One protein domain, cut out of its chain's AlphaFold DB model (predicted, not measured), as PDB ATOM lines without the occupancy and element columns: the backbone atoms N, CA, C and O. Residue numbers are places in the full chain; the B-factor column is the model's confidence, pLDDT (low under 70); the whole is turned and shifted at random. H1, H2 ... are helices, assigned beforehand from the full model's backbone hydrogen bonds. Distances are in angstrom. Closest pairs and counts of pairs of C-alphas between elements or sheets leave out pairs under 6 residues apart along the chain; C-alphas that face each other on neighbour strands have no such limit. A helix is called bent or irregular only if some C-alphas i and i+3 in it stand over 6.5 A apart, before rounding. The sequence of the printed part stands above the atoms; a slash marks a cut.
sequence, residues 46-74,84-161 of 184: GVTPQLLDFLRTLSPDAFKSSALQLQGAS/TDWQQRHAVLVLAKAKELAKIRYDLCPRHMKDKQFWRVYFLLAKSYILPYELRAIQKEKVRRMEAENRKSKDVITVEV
ATOM      1  N   GLY A  46     209.508 224.389 264.603       90.88
ATOM      2  CA  GLY A  46     210.911 224.187 264.234       90.88
ATOM      3  C   GLY A  46     211.878 224.078 265.413       90.88
ATOM      4  O   GLY A  46     213.088 224.161 265.207       90.88
ATOM      5  N   VAL A  47     211.382 223.890 266.638       93.94
ATOM      6  CA  VAL A  47     212.207 223.578 267.816       93.94
ATOM      7  C   VAL A  47     212.450 222.070 267.861       93.94
ATOM      8  O   VAL A  47     211.865 221.347 268.658       93.94
ATOM      9  N   THR A  48     213.285 221.591 266.945       94.31
ATOM     10  CA  THR A  48     213.606 220.164 266.805       94.31
ATOM     11  C   THR A  48     214.728 219.739 267.756       94.31
ATOM     12  O   THR A  48     215.561 220.571 268.129       94.31
ATOM     13  N   PRO A  49     214.845 218.442 268.103       92.75
ATOM     14  CA  PRO A  49     215.975 217.945 268.893       92.75
ATOM     15  C   PRO A  49     217.331 218.267 268.246       92.75
ATOM     16  O   PRO A  49     218.258 218.674 268.939       92.75
ATOM     17  N   GLN A  50     217.417 218.207 266.912       93.88
ATOM     18  CA  GLN A  50     218.624 218.563 266.162       93.88
ATOM     19  C   GLN A  50     219.028 220.033 266.363       93.88
ATOM     20  O   GLN A  50     220.211 220.334 266.528       93.88
ATOM     21  N   LEU A  51     218.054 220.951 266.376       94.56
ATOM     22  CA  LEU A  51     218.315 222.348 266.708       94.56
ATOM     23  C   LEU A  51     218.816 222.460 268.150       94.56
ATOM     24  O   LEU A  51     219.806 223.141 268.394       94.56
ATOM     25  N   LEU A  52     218.173 221.785 269.105       94.44
ATOM     26  CA  LEU A  52     218.580 221.841 270.513       94.44
ATOM     27  C   LEU A  52     220.014 221.337 270.723       94.44
ATOM     28  O   LEU A  52     220.767 221.956 271.475       94.44
ATOM     29  N   ASP A  53     220.410 220.266 270.036       95.25
ATOM     30  CA  ASP A  53     221.783 219.755 270.068       95.25
ATOM     31  C   ASP A  53     222.778 220.760 269.494       95.25
ATOM     32  O   ASP A  53     223.803 221.037 270.120       95.25
ATOM     33  N   PHE A  54     222.448 221.397 268.370       94.75
ATOM     34  CA  PHE A  54     223.249 222.492 267.832       94.75
ATOM     35  C   PHE A  54     223.396 223.643 268.840       94.75
ATOM     36  O   PHE A  54     224.507 224.118 269.075       94.75
ATOM     37  N   LEU A  55     222.313 224.054 269.505       93.88
ATOM     38  CA  LEU A  55     222.349 225.142 270.487       93.88
ATOM     39  C   LEU A  55     223.215 224.826 271.710       93.88
ATOM     40  O   LEU A  55     223.803 225.747 272.273       93.88
ATOM     41  N   ARG A  56     223.346 223.551 272.098       93.69
ATOM     42  CA  ARG A  56     224.266 223.124 273.171       93.69
ATOM     43  C   ARG A  56     225.734 223.332 272.808       93.69
ATOM     44  O   ARG A  56     226.560 223.485 273.701       93.69
ATOM     45  N   THR A  57     226.062 223.341 271.517       94.06
ATOM     46  CA  THR A  57     227.435 223.583 271.036       94.06
ATOM     47  C   THR A  57     227.772 225.063 270.885       94.06
ATOM     48  O   THR A  57     228.939 225.412 270.703       94.06
ATOM     49  N   LEU A  58     226.774 225.946 270.964       93.25
ATOM     50  CA  LEU A  58     226.999 227.375 270.819       93.25
ATOM     51  C   LEU A  58     227.645 227.960 272.071       93.25
ATOM     52  O   LEU A  58     227.267 227.658 273.200       93.25
ATOM     53  N   SER A  59     228.590 228.869 271.852       93.56
ATOM     54  CA  SER A  59     229.247 229.624 272.912       93.56
ATOM     55  C   SER A  59     228.825 231.098 272.885       93.56
ATOM     56  O   SER A  59     228.486 231.628 271.821       93.56
ATOM     57  N   PRO A  60     228.891 231.817 274.021       92.69
ATOM     58  CA  PRO A  60     228.645 233.258 274.045       92.69
ATOM     59  C   PRO A  60     229.550 234.051 273.095       92.69
ATOM     60  O   PRO A  60     229.142 235.087 272.573       92.69
ATOM     61  N   ASP A  61     230.771 233.576 272.849       92.44
ATOM     62  CA  ASP A  61     231.720 234.251 271.965       92.44
ATOM     63  C   ASP A  61     231.353 234.102 270.486       92.44
ATOM     64  O   ASP A  61     231.547 235.053 269.728       92.44
ATOM     65  N   ALA A  62     230.730 232.985 270.090       92.31
ATOM     66  CA  ALA A  62     230.164 232.830 268.749       92.31
ATOM     67  C   ALA A  62     229.085 233.891 268.471       92.31
ATOM     68  O   ALA A  62     229.037 234.477 267.392       92.31
ATOM     69  N   PHE A  63     228.261 234.219 269.472       93.00
ATOM     70  CA  PHE A  63     227.274 235.287 269.328       93.00
ATOM     71  C   PHE A  63     227.929 236.661 269.150       93.00
ATOM     72  O   PHE A  63     227.482 237.459 268.327       93.00
ATOM     73  N   LYS A  64     228.994 236.955 269.908       91.38
ATOM     74  CA  LYS A  64     229.718 238.231 269.797       91.38
ATOM     75  C   LYS A  64     230.395 238.374 268.434       91.38
ATOM     76  O   LYS A  64     230.272 239.430 267.818       91.38
ATOM     77  N   SER A  65     231.074 237.334 267.950       90.62
ATOM     78  CA  SER A  65     231.773 237.378 266.659       90.62
ATOM     79  C   SER A  65     230.797 237.571 265.496       90.62
ATOM     80  O   SER A  65     231.006 238.454 264.662       90.62
ATOM     81  N   SER A  66     229.672 236.851 265.488       87.94
ATOM     82  CA  SER A  66     228.618 237.038 264.486       87.94
ATOM     83  C   SER A  66     227.930 238.404 264.590       87.94
ATOM     84  O   SER A  66     227.589 238.999 263.566       87.94
ATOM     85  N   ALA A  67     227.765 238.956 265.799       87.19
ATOM     86  CA  ALA A  67     227.229 240.308 265.981       87.19
ATOM     87  C   ALA A  67     228.138 241.397 265.383       87.19
ATOM     88  O   ALA A  67     227.633 242.420 264.918       87.19
ATOM     89  N   LEU A  68     229.461 241.195 265.388       86.00
ATOM     90  CA  LEU A  68     230.414 242.102 264.737       86.00
ATOM     91  C   LEU A  68     230.334 241.997 263.208       86.00
ATOM     92  O   LEU A  68     230.324 243.018 262.526       86.00
ATOM     93  N   GLN A  69     230.200 240.782 262.668       83.31
ATOM     94  CA  GLN A  69     230.024 240.563 261.225       83.31
ATOM     95  C   GLN A  69     228.754 241.246 260.687       83.31
ATOM     96  O   GLN A  69     228.785 241.877 259.631       83.31
ATOM     97  N   LEU A  70     227.656 241.178 261.445       75.56
ATOM     98  CA  LEU A  70     226.379 241.820 261.112       75.56
ATOM     99  C   LEU A  70     226.412 243.355 261.169       75.56
ATOM    100  O   LEU A  70     225.551 243.990 260.574       75.56
ATOM    101  N   GLN A  71     227.367 243.958 261.882       70.25
ATOM    102  CA  GLN A  71     227.537 245.416 261.901       70.25
ATOM    103  C   GLN A  71     228.310 245.940 260.682       70.25
ATOM    104  O   GLN A  71     228.144 247.102 260.327       70.25
ATOM    105  N   GLY A  72     229.147 245.105 260.054       61.16
ATOM    106  CA  GLY A  72     229.992 245.502 258.920       61.16
ATOM    107  C   GLY A  72     229.374 245.266 257.538       61.16
ATOM    108  O   GLY A  72     229.661 246.010 256.605       61.16
ATOM    109  N   ALA A  73     228.526 244.249 257.381       56.19
ATOM    110  CA  ALA A  73     227.788 244.016 256.140       56.19
ATOM    111  C   ALA A  73     226.491 244.830 256.158       56.19
ATOM    112  O   ALA A  73     225.850 244.874 257.201       56.19
ATOM    113  N   SER A  74     226.114 245.442 255.025       50.38
ATOM    114  CA  SER A  74     224.868 246.200 254.816       50.38
ATOM    115  C   SER A  74     223.649 245.448 255.361       50.38
ATOM    116  O   SER A  74     222.987 244.658 254.690       50.38
ATOM    117  N   THR A  84     209.224 238.604 263.214       88.38
ATOM    118  CA  THR A  84     207.869 238.241 262.777       88.38
ATOM    119  C   THR A  84     207.117 237.521 263.901       88.38
ATOM    120  O   THR A  84     207.738 236.920 264.777       88.38
ATOM    121  N   ASP A  85     205.781 237.514 263.869       89.56
ATOM    122  CA  ASP A  85     204.971 236.821 264.888       89.56
ATOM    123  C   ASP A  85     205.369 235.344 265.043       89.56
ATOM    124  O   ASP A  85     205.419 234.807 266.150       89.56
ATOM    125  N   TRP A  86     205.702 234.682 263.930       91.25
ATOM    126  CA  TRP A  86     206.179 233.303 263.954       91.25
ATOM    127  C   TRP A  86     207.546 233.185 264.642       91.25
ATOM    128  O   TRP A  86     207.724 232.334 265.514       91.25
ATOM    129  N   GLN A  87     208.490 234.074 264.317       92.06
ATOM    130  CA  GLN A  87     209.809 234.108 264.955       92.06
ATOM    131  C   GLN A  87     209.713 234.405 266.455       92.06
ATOM    132  O   GLN A  87     210.461 233.829 267.243       92.06
ATOM    133  N   GLN A  88     208.782 235.264 266.869       91.81
ATOM    134  CA  GLN A  88     208.525 235.536 268.283       91.81
ATOM    135  C   GLN A  88     208.034 234.282 269.015       91.81
ATOM    136  O   GLN A  88     208.559 233.956 270.081       91.81
ATOM    137  N   ARG A  89     207.082 233.537 268.434       92.62
ATOM    138  CA  ARG A  89     206.623 232.256 269.002       92.62
ATOM    139  C   ARG A  89     207.762 231.248 269.102       92.62
ATOM    140  O   ARG A  89     207.964 230.661 270.162       92.62
ATOM    141  N   HIS A  90     208.553 231.114 268.037       94.56
ATOM    142  CA  HIS A  90     209.736 230.257 268.034       94.56
ATOM    143  C   HIS A  90     210.723 230.645 269.148       94.56
ATOM    144  O   HIS A  90     211.187 229.777 269.883       94.56
ATOM    145  N   ALA A  91     211.006 231.940 269.324       94.44
ATOM    146  CA  ALA A  91     211.910 232.447 270.356       94.44
ATOM    147  C   ALA A  91     211.450 232.080 271.781       94.44
ATOM    148  O   ALA A  91     212.270 231.727 272.630       94.44
ATOM    149  N   VAL A  92     210.145 232.132 272.052       94.06
ATOM    150  CA  VAL A  92     209.589 231.722 273.351       94.06
ATOM    151  C   VAL A  92     209.767 230.219 273.569       94.06
ATOM    152  O   VAL A  92     210.278 229.808 274.613       94.06
ATOM    153  N   LEU A  93     209.400 229.408 272.574       94.25
ATOM    154  CA  LEU A  93     209.473 227.948 272.656       94.25
ATOM    155  C   LEU A  93     210.918 227.459 272.807       94.25
ATOM    156  O   LEU A  93     211.208 226.623 273.667       94.25
ATOM    157  N   VAL A  94     211.852 228.025 272.037       95.31
ATOM    158  CA  VAL A  94     213.258 227.619 272.112       95.31
ATOM    159  C   VAL A  94     213.888 227.998 273.449       95.31
ATOM    160  O   VAL A  94     214.661 227.211 273.977       95.31
ATOM    161  N   LEU A  95     213.534 229.131 274.065       93.94
ATOM    162  CA  LEU A  95     214.039 229.462 275.406       93.94
ATOM    163  C   LEU A  95     213.510 228.521 276.486       93.94
ATOM    164  O   LEU A  95     214.223 228.252 277.453       93.94
ATOM    165  N   ALA A  96     212.276 228.037 276.339       92.31
ATOM    166  CA  ALA A  96     211.695 227.090 277.283       92.31
ATOM    167  C   ALA A  96     212.409 225.727 277.233       92.31
ATOM    168  O   ALA A  96     212.606 225.094 278.272       92.31
ATOM    169  N   LYS A  97     212.832 225.288 276.040       92.00
ATOM    170  CA  LYS A  97     213.464 223.973 275.828       92.00
ATOM    171  C   LYS A  97     215.001 224.019 275.905       92.00
ATOM    172  O   LYS A  97     215.617 223.120 276.475       92.00
ATOM    173  N   ALA A  98     215.638 225.070 275.389       94.06
ATOM    174  CA  ALA A  98     217.093 225.244 275.337       94.06
ATOM    175  C   ALA A  98     217.603 226.134 276.484       94.06
ATOM    176  O   ALA A  98     217.842 227.335 276.322       94.06
ATOM    177  N   LYS A  99     217.836 225.525 277.652       93.62
ATOM    178  CA  LYS A  99     218.371 226.230 278.835       93.62
ATOM    179  C   LYS A  99     219.733 226.887 278.578       93.62
ATOM    180  O   LYS A  99     219.976 227.985 279.073       93.62
ATOM    181  N   GLU A 100     220.585 226.262 277.766       93.50
ATOM    182  CA  GLU A 100     221.893 226.820 277.392       93.50
ATOM    183  C   GLU A 100     221.751 228.127 276.608       93.50
ATOM    184  O   GLU A 100     222.407 229.118 276.922       93.50
ATOM    185  N   LEU A 101     220.812 228.185 275.659       94.75
ATOM    186  CA  LEU A 101     220.534 229.409 274.910       94.75
ATOM    187  C   LEU A 101     220.028 230.526 275.835       94.75
ATOM    188  O   LEU A 101     220.457 231.676 275.717       94.75
ATOM    189  N   ALA A 102     219.147 230.189 276.781       93.81
ATOM    190  CA  ALA A 102     218.654 231.142 277.771       93.81
ATOM    191  C   ALA A 102     219.786 231.699 278.652       93.81
ATOM    192  O   ALA A 102     219.806 232.899 278.940       93.81
ATOM    193  N   LYS A 103     220.756 230.857 279.026       94.19
ATOM    194  CA  LYS A 103     221.950 231.267 279.773       94.19
ATOM    195  C   LYS A 103     222.837 232.208 278.958       94.19
ATOM    196  O   LYS A 103     223.152 233.293 279.438       94.19
ATOM    197  N   ILE A 104     223.160 231.851 277.712       94.06
ATOM    198  CA  ILE A 104     223.953 232.711 276.817       94.06
ATOM    199  C   ILE A 104     223.298 234.093 276.692       94.06
ATOM    200  O   ILE A 104     223.967 235.122 276.802       94.06
ATOM    201  N   ARG A 105     221.975 234.130 276.515       94.44
ATOM    202  CA  ARG A 105     221.222 235.382 276.439       94.44
ATOM    203  C   ARG A 105     221.346 236.216 277.713       94.44
ATOM    204  O   ARG A 105     221.549 237.424 277.627       94.44
ATOM    205  N   TYR A 106     221.230 235.586 278.880       92.94
ATOM    206  CA  TYR A 106     221.376 236.262 280.167       92.94
ATOM    207  C   TYR A 106     222.783 236.854 280.361       92.94
ATOM    208  O   TYR A 106     222.918 237.964 280.872       92.94
ATOM    209  N   ASP A 107     223.823 236.154 279.907       91.81
ATOM    210  CA  ASP A 107     225.214 236.604 280.044       91.81
ATOM    211  C   ASP A 107     225.569 237.735 279.058       91.81
ATOM    212  O   ASP A 107     226.370 238.633 279.352       91.81
ATOM    213  N   LEU A 108     224.963 237.722 277.869       90.62
ATOM    214  CA  LEU A 108     225.231 238.707 276.822       90.62
ATOM    215  C   LEU A 108     224.360 239.964 276.929       90.62
ATOM    216  O   LEU A 108     224.838 241.058 276.613       90.62
ATOM    217  N   CYS A 109     223.112 239.857 277.384       86.44
ATOM    218  CA  CYS A 109     222.169 240.974 277.408       86.44
ATOM    219  C   CYS A 109     221.971 241.550 278.826       86.44
ATOM    220  O   CYS A 109     221.745 240.792 279.764       86.44
ATOM    221  N   PRO A 110     221.977 242.888 279.024       82.25
ATOM    222  CA  PRO A 110     222.213 243.957 278.045       82.25
ATOM    223  C   PRO A 110     223.690 244.378 277.920       82.25
ATOM    224  O   PRO A 110     223.987 245.329 277.204       82.25
ATOM    225  N   ARG A 111     224.608 243.729 278.649       86.31
ATOM    226  CA  ARG A 111     225.993 244.199 278.828       86.31
ATOM    227  C   ARG A 111     226.813 244.221 277.532       86.31
ATOM    228  O   ARG A 111     227.610 245.132 277.353       86.31
ATOM    229  N   HIS A 112     226.630 243.233 276.661       84.94
ATOM    230  CA  HIS A 112     227.430 243.047 275.446       84.94
ATOM    231  C   HIS A 112     226.632 243.305 274.166       84.94
ATOM    232  O   HIS A 112     227.177 243.818 273.193       84.94
ATOM    233  N   MET A 113     225.341 242.961 274.145       88.19
ATOM    234  CA  MET A 113     224.465 243.232 273.004       88.19
ATOM    235  C   MET A 113     223.013 243.448 273.426       88.19
ATOM    236  O   MET A 113     222.556 242.949 274.457       88.19
ATOM    237  N   LYS A 114     222.272 244.200 272.604       88.56
ATOM    238  CA  LYS A 114     220.826 244.387 272.773       88.56
ATOM    239  C   LYS A 114     220.095 243.091 272.446       88.56
ATOM    240  O   LYS A 114     220.496 242.356 271.551       88.56
ATOM    241  N   ASP A 115     218.953 242.892 273.087       89.44
ATOM    242  CA  ASP A 115     218.138 241.696 272.897       89.44
ATOM    243  C   ASP A 115     217.721 241.482 271.427       89.44
ATOM    244  O   ASP A 115     217.915 240.411 270.863       89.44
ATOM    245  N   LYS A 116     217.303 242.556 270.738       87.12
ATOM    246  CA  LYS A 116     217.030 242.530 269.288       87.12
ATOM    247  C   LYS A 116     218.224 242.024 268.459       87.12
ATOM    248  O   LYS A 116     218.025 241.340 267.464       87.12
ATOM    249  N   GLN A 117     219.453 242.362 268.854       87.75
ATOM    250  CA  GLN A 117     220.665 241.920 268.155       87.75
ATOM    251  C   GLN A 117     220.981 240.452 268.449       87.75
ATOM    252  O   GLN A 117     221.310 239.712 267.528       87.75
ATOM    253  N   PHE A 118     220.794 240.012 269.697       92.38
ATOM    254  CA  PHE A 118     220.928 238.606 270.074       92.38
ATOM    255  C   PHE A 118     220.051 237.701 269.199       92.38
ATOM    256  O   PHE A 118     220.544 236.728 268.629       92.38
ATOM    257  N   TRP A 119     218.776 238.060 269.014       92.88
ATOM    258  CA  TRP A 119     217.868 237.272 268.179       92.88
ATOM    259  C   TRP A 119     218.259 237.252 266.707       92.88
ATOM    260  O   TRP A 119     218.149 236.214 266.065       92.88
ATOM    261  N   ARG A 120     218.775 238.358 266.169       87.88
ATOM    262  CA  ARG A 120     219.279 238.389 264.786       87.88
ATOM    263  C   ARG A 120     220.432 237.423 264.586       87.88
ATOM    264  O   ARG A 120     220.430 236.658 263.626       87.88
ATOM    265  N   VAL A 121     221.383 237.433 265.514       91.44
ATOM    266  CA  VAL A 121     222.511 236.501 265.497       91.44
ATOM    267  C   VAL A 121     222.018 235.062 265.631       91.44
ATOM    268  O   VAL A 121     222.443 234.203 264.868       91.44
ATOM    269  N   TYR A 122     221.069 234.803 266.533       94.06
ATOM    270  CA  TYR A 122     220.453 233.487 266.685       94.06
ATOM    271  C   TYR A 122     219.839 232.974 265.371       94.06
ATOM    272  O   TYR A 122     220.199 231.892 264.912       94.06
ATOM    273  N   PHE A 123     218.962 233.758 264.732       91.81
ATOM    274  CA  PHE A 123     218.308 233.354 263.482       91.81
ATOM    275  C   PHE A 123     219.286 233.243 262.311       91.81
ATOM    276  O   PHE A 123     219.039 232.473 261.386       91.81
ATOM    277  N   LEU A 124     220.411 233.961 262.359       90.88
ATOM    278  CA  LEU A 124     221.501 233.781 261.408       90.88
ATOM    279  C   LEU A 124     222.216 232.438 261.617       90.88
ATOM    280  O   LEU A 124     222.382 231.686 260.659       90.88
ATOM    281  N   LEU A 125     222.610 232.125 262.855       91.62
ATOM    282  CA  LEU A 125     223.339 230.897 263.196       91.62
ATOM    283  C   LEU A 125     222.488 229.640 262.983       91.62
ATOM    284  O   LEU A 125     222.977 228.637 262.471       91.62
ATOM    285  N   ALA A 126     221.206 229.700 263.339       92.62
ATOM    286  CA  ALA A 126     220.272 228.582 263.242       92.62
ATOM    287  C   ALA A 126     219.465 228.564 261.927       92.62
ATOM    288  O   ALA A 126     218.519 227.787 261.787       92.62
ATOM    289  N   LYS A 127     219.833 229.400 260.945       90.62
ATOM    290  CA  LYS A 127     219.086 229.602 259.692       90.62
ATOM    291  C   LYS A 127     218.755 228.291 258.974       90.62
ATOM    292  O   LYS A 127     217.615 228.086 258.572       90.62
ATOM    293  N   SER A 128     219.724 227.384 258.841       91.44
ATOM    294  CA  SER A 128     219.538 226.093 258.158       91.44
ATOM    295  C   SER A 128     218.459 225.215 258.799       91.44
ATOM    296  O   SER A 128     217.764 224.493 258.090       91.44
ATOM    297  N   TYR A 129     218.290 225.302 260.119       90.88
ATOM    298  CA  TYR A 129     217.315 224.514 260.871       90.88
ATOM    299  C   TYR A 129     215.924 225.156 260.872       90.88
ATOM    300  O   TYR A 129     214.922 224.453 260.792       90.88
ATOM    301  N   ILE A 130     215.859 226.488 260.943       90.81
ATOM    302  CA  ILE A 130     214.614 227.238 261.177       90.81
ATOM    303  C   ILE A 130     213.876 227.556 259.869       90.81
ATOM    304  O   ILE A 130     212.649 227.437 259.809       90.81
ATOM    305  N   LEU A 131     214.607 227.909 258.804       90.44
ATOM    306  CA  LEU A 131     214.029 228.313 257.516       90.44
ATOM    307  C   LEU A 131     212.935 227.386 256.958       90.44
ATOM    308  O   LEU A 131     211.905 227.906 256.520       90.44
ATOM    309  N   PRO A 132     213.090 226.046 256.934       90.62
ATOM    310  CA  PRO A 132     212.058 225.188 256.359       90.62
ATOM    311  C   PRO A 132     210.731 225.240 257.127       90.62
ATOM    312  O   PRO A 132     209.689 224.970 256.534       90.62
ATOM    313  N   TYR A 133     210.744 225.580 258.418       92.06
ATOM    314  CA  TYR A 133     209.535 225.707 259.236       92.06
ATOM    315  C   TYR A 133     208.901 227.088 259.089       92.06
ATOM    316  O   TYR A 133     207.683 227.192 258.942       92.06
ATOM    317  N   GLU A 134     209.724 228.134 259.030       89.81
ATOM    318  CA  GLU A 134     209.264 229.501 258.787       89.81
ATOM    319  C   GLU A 134     208.552 229.616 257.431       89.81
ATOM    320  O   GLU A 134     207.436 230.135 257.346       89.81
ATOM    321  N   LEU A 135     209.140 229.049 256.371       90.44
ATOM    322  CA  LEU A 135     208.527 229.033 255.041       90.44
ATOM    323  C   LEU A 135     207.178 228.306 255.037       90.44
ATOM    324  O   LEU A 135     206.214 228.812 254.459       90.44
ATOM    325  N   ARG A 136     207.080 227.162 255.725       90.62
ATOM    326  CA  ARG A 136     205.814 226.429 255.869       90.62
ATOM    327  C   ARG A 136     204.763 227.255 256.608       90.62
ATOM    328  O   ARG A 136     203.598 227.233 256.215       90.62
ATOM    329  N   ALA A 137     205.144 227.990 257.649       88.25
ATOM    330  CA  ALA A 137     204.222 228.852 258.381       88.25
ATOM    331  C   ALA A 137     203.698 230.003 257.510       88.25
ATOM    332  O   ALA A 137     202.492 230.248 257.472       88.25
ATOM    333  N   ILE A 138     204.583 230.646 256.742       88.31
ATOM    334  CA  ILE A 138     204.206 231.698 255.787       88.31
ATOM    335  C   ILE A 138     203.258 231.146 254.714       88.31
ATOM    336  O   ILE A 138     202.269 231.792 254.370       88.31
ATOM    337  N   GLN A 139     203.528 229.951 254.184       89.06
ATOM    338  CA  GLN A 139     202.658 229.304 253.196       89.06
ATOM    339  C   GLN A 139     201.273 228.986 253.769       89.06
ATOM    340  O   GLN A 139     200.269 229.327 253.143       89.06
ATOM    341  N   LYS A 140     201.206 228.395 254.968       87.56
ATOM    342  CA  LYS A 140     199.936 228.100 255.651       87.56
ATOM    343  C   LYS A 140     199.106 229.363 255.877       87.56
ATOM    344  O   LYS A 140     197.905 229.361 255.619       87.56
ATOM    345  N   GLU A 141     199.744 230.452 256.300       86.06
ATOM    346  CA  GLU A 141     199.075 231.741 256.488       86.06
ATOM    347  C   GLU A 141     198.509 232.294 255.174       86.06
ATOM    348  O   GLU A 141     197.376 232.775 255.140       86.06
ATOM    349  N   LYS A 142     199.272 232.195 254.076       84.88
ATOM    350  CA  LYS A 142     198.820 232.632 252.747       84.88
ATOM    351  C   LYS A 142     197.596 231.852 252.272       84.88
ATOM    352  O   LYS A 142     196.636 232.474 251.827       84.88
ATOM    353  N   VAL A 143     197.608 230.524 252.399       87.25
ATOM    354  CA  VAL A 143     196.466 229.670 252.023       87.25
ATOM    355  C   VAL A 143     195.230 230.037 252.846       87.25
ATOM    356  O   VAL A 143     194.180 230.325 252.278       87.25
ATOM    357  N   ARG A 144     195.380 230.150 254.173       86.31
ATOM    358  CA  ARG A 144     194.289 230.538 255.082       86.31
ATOM    359  C   ARG A 144     193.655 231.879 254.701       86.31
ATOM    360  O   ARG A 144     192.440 232.036 254.792       86.31
ATOM    361  N   ARG A 145     194.469 232.860 254.293       84.06
ATOM    362  CA  ARG A 145     193.969 234.169 253.842       84.06
ATOM    363  C   ARG A 145     193.164 234.059 252.552       84.06
ATOM    364  O   ARG A 145     192.055 234.581 252.513       84.06
ATOM    365  N   MET A 146     193.669 233.331 251.557       81.62
ATOM    366  CA  MET A 146     192.947 233.127 250.294       81.62
ATOM    367  C   MET A 146     191.601 232.423 250.508       81.62
ATOM    368  O   MET A 146     190.603 232.796 249.898       81.62
ATOM    369  N   GLU A 147     191.541 231.431 251.399       80.75
ATOM    370  CA  GLU A 147     190.293 230.733 251.733       80.75
ATOM    371  C   GLU A 147     189.281 231.648 252.436       80.75
ATOM    372  O   GLU A 147     188.092 231.622 252.113       80.75
ATOM    373  N   ALA A 148     189.739 232.484 253.372       77.56
ATOM    374  CA  ALA A 148     188.877 233.418 254.090       77.56
ATOM    375  C   ALA A 148     188.321 234.524 253.179       77.56
ATOM    376  O   ALA A 148     187.154 234.895 253.315       77.56
ATOM    377  N   GLU A 149     189.132 235.025 252.245       74.69
ATOM    378  CA  GLU A 149     188.709 236.004 251.238       74.69
ATOM    379  C   GLU A 149     187.725 235.389 250.238       74.69
ATOM    380  O   GLU A 149     186.686 235.988 249.975       74.69
ATOM    381  N   ASN A 150     187.984 234.165 249.763       73.62
ATOM    382  CA  ASN A 150     187.077 233.433 248.872       73.62
ATOM    383  C   ASN A 150     185.730 233.117 249.543       73.62
ATOM    384  O   ASN A 150     184.671 233.197 248.924       73.62
ATOM    385  N   ARG A 151     185.739 232.772 250.834       73.75
ATOM    386  CA  ARG A 151     184.496 232.588 251.591       73.75
ATOM    387  C   ARG A 151     183.724 233.902 251.717       73.75
ATOM    388  O   ARG A 151     182.521 233.906 251.490       73.75
ATOM    389  N   LYS A 152     184.412 235.011 252.021       67.75
ATOM    390  CA  LYS A 152     183.794 236.345 252.092       67.75
ATOM    391  C   LYS A 152     183.173 236.755 250.757       67.75
ATOM    392  O   LYS A 152     182.053 237.248 250.749       67.75
ATOM    393  N   SER A 153     183.886 236.564 249.646       65.19
ATOM    394  CA  SER A 153     183.379 236.929 248.324       65.19
ATOM    395  C   SER A 153     182.196 236.058 247.914       65.19
ATOM    396  O   SER A 153     181.224 236.596 247.400       65.19
ATOM    397  N   LYS A 154     182.211 234.751 248.207       66.44
ATOM    398  CA  LYS A 154     181.052 233.871 247.987       66.44
ATOM    399  C   LYS A 154     179.835 234.292 248.800       66.44
ATOM    400  O   LYS A 154     178.779 234.426 248.201       66.44
ATOM    401  N   ASP A 155     179.995 234.543 250.101       65.44
ATOM    402  CA  ASP A 155     178.889 234.975 250.970       65.44
ATOM    403  C   ASP A 155     178.282 236.304 250.475       65.44
ATOM    404  O   ASP A 155     177.062 236.439 250.402       65.44
ATOM    405  N   VAL A 156     179.114 237.274 250.069       72.50
ATOM    406  CA  VAL A 156     178.645 238.553 249.496       72.50
ATOM    407  C   VAL A 156     177.902 238.333 248.176       72.50
ATOM    408  O   VAL A 156     176.799 238.845 248.012       72.50
ATOM    409  N   ILE A 157     178.458 237.527 247.268       74.31
ATOM    410  CA  ILE A 157     177.834 237.236 245.970       74.31
ATOM    411  C   ILE A 157     176.495 236.505 246.157       74.31
ATOM    412  O   ILE A 157     175.519 236.851 245.497       74.31
ATOM    413  N   THR A 158     176.402 235.533 247.070       69.50
ATOM    414  CA  THR A 158     175.131 234.842 247.352       69.50
ATOM    415  C   THR A 158     174.071 235.782 247.916       69.50
ATOM    416  O   THR A 158     172.921 235.717 247.495       69.50
ATOM    417  N   VAL A 159     174.458 236.696 248.810       67.25
ATOM    418  CA  VAL A 159     173.531 237.677 249.394       67.25
ATOM    419  C   VAL A 159     173.021 238.663 248.336       67.25
ATOM    420  O   VAL A 159     171.840 239.010 248.343       67.25
ATOM    421  N   GLU A 160     173.866 239.096 247.399       69.25
ATOM    422  CA  GLU A 160     173.438 239.985 246.309       69.25
ATOM    423  C   GLU A 160     172.472 239.305 245.327       69.25
ATOM    424  O   GLU A 160     171.490 239.929 244.915       69.25
ATOM    425  N   VAL A 161     172.708 238.036 244.971       62.94
ATOM    426  CA  VAL A 161     171.815 237.283 244.069       62.94
ATOM    427  C   VAL A 161     170.443 237.062 244.720       62.94
ATOM    428  O   VAL A 161     169.418 237.283 244.078       62.94
TER     429      VAL A 161
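AT A GLANCE: This is residues 46 to 74 and 84 to 161 of the 184 residues of the protein "BSD domain-containing protein" of Brachypodium distachyon (UniProt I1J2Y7). One long helix, H6, makes an arm that runs out of a compact head formed by five shorter helices, H1 to H5, and the first residues of H6. Residues 139 to 161 of H6 stick out free, and this arm makes the length of the whole. The printed part has 107 residues with six named helices, H1 to H6 in that order, and no named strand: all helix. It is only just loose, close to extended, with a radius of gyration of the C-alphas of 19.3 A and spans of 66 by 32 by 22 A.

IN THESE COORDINATES: H6, residues 127 to 161, is 50.4 A long, from C-alpha 127 at (219.086, 229.602, 259.692) to C-alpha 161 at (171.815, 237.283, 244.069). H6 is only just irregular: C-alphas 129 and 132 are 7.0 A apart. H3 is residues 85 to 97, 18.9 A; H5 115 to 125, 15.4 A; H4 99 to 108, 14.4 A; H2 60 to 72, 19.5 A; H1 49 to 57, 13.0 A, beginning at (215.975, 217.945, 268.893).

HOW THE PARTS SIT: Residues 134 to 137 of H6 only just touch residues 86 to 87 of H3, with 3 pairs of C-alphas within 8 A, the closest Trp 86 and Glu 134 at 7.1 A. H2 touches H5, about perpendicular at 86 degrees; their closest C-alphas, Ala 67 and Val 121, are 6.1 A apart. H1 and H4 touch only at their ends, the closest C-alphas being Arg 56 and Glu 100 at 6.1 A. H6 is apart from H2 and H4. Every O i to N i+4 pair is within hydrogen-bond range in H2, H3, H4 and H5, against 4 of 5 in H1 and 28 of 31 in H6.

THE WHOLE: The C-alphas farthest apart, Asp 61 and Val 161, are 66.2 A apart. Residues 75 to 83 are not printed; C-alphas 74 and 84 are 20.4 A apart. Of the links printed whole, none is long. The pLDDT is under 70 at residues 72 to 74, 152 to 155 and 158 to 161.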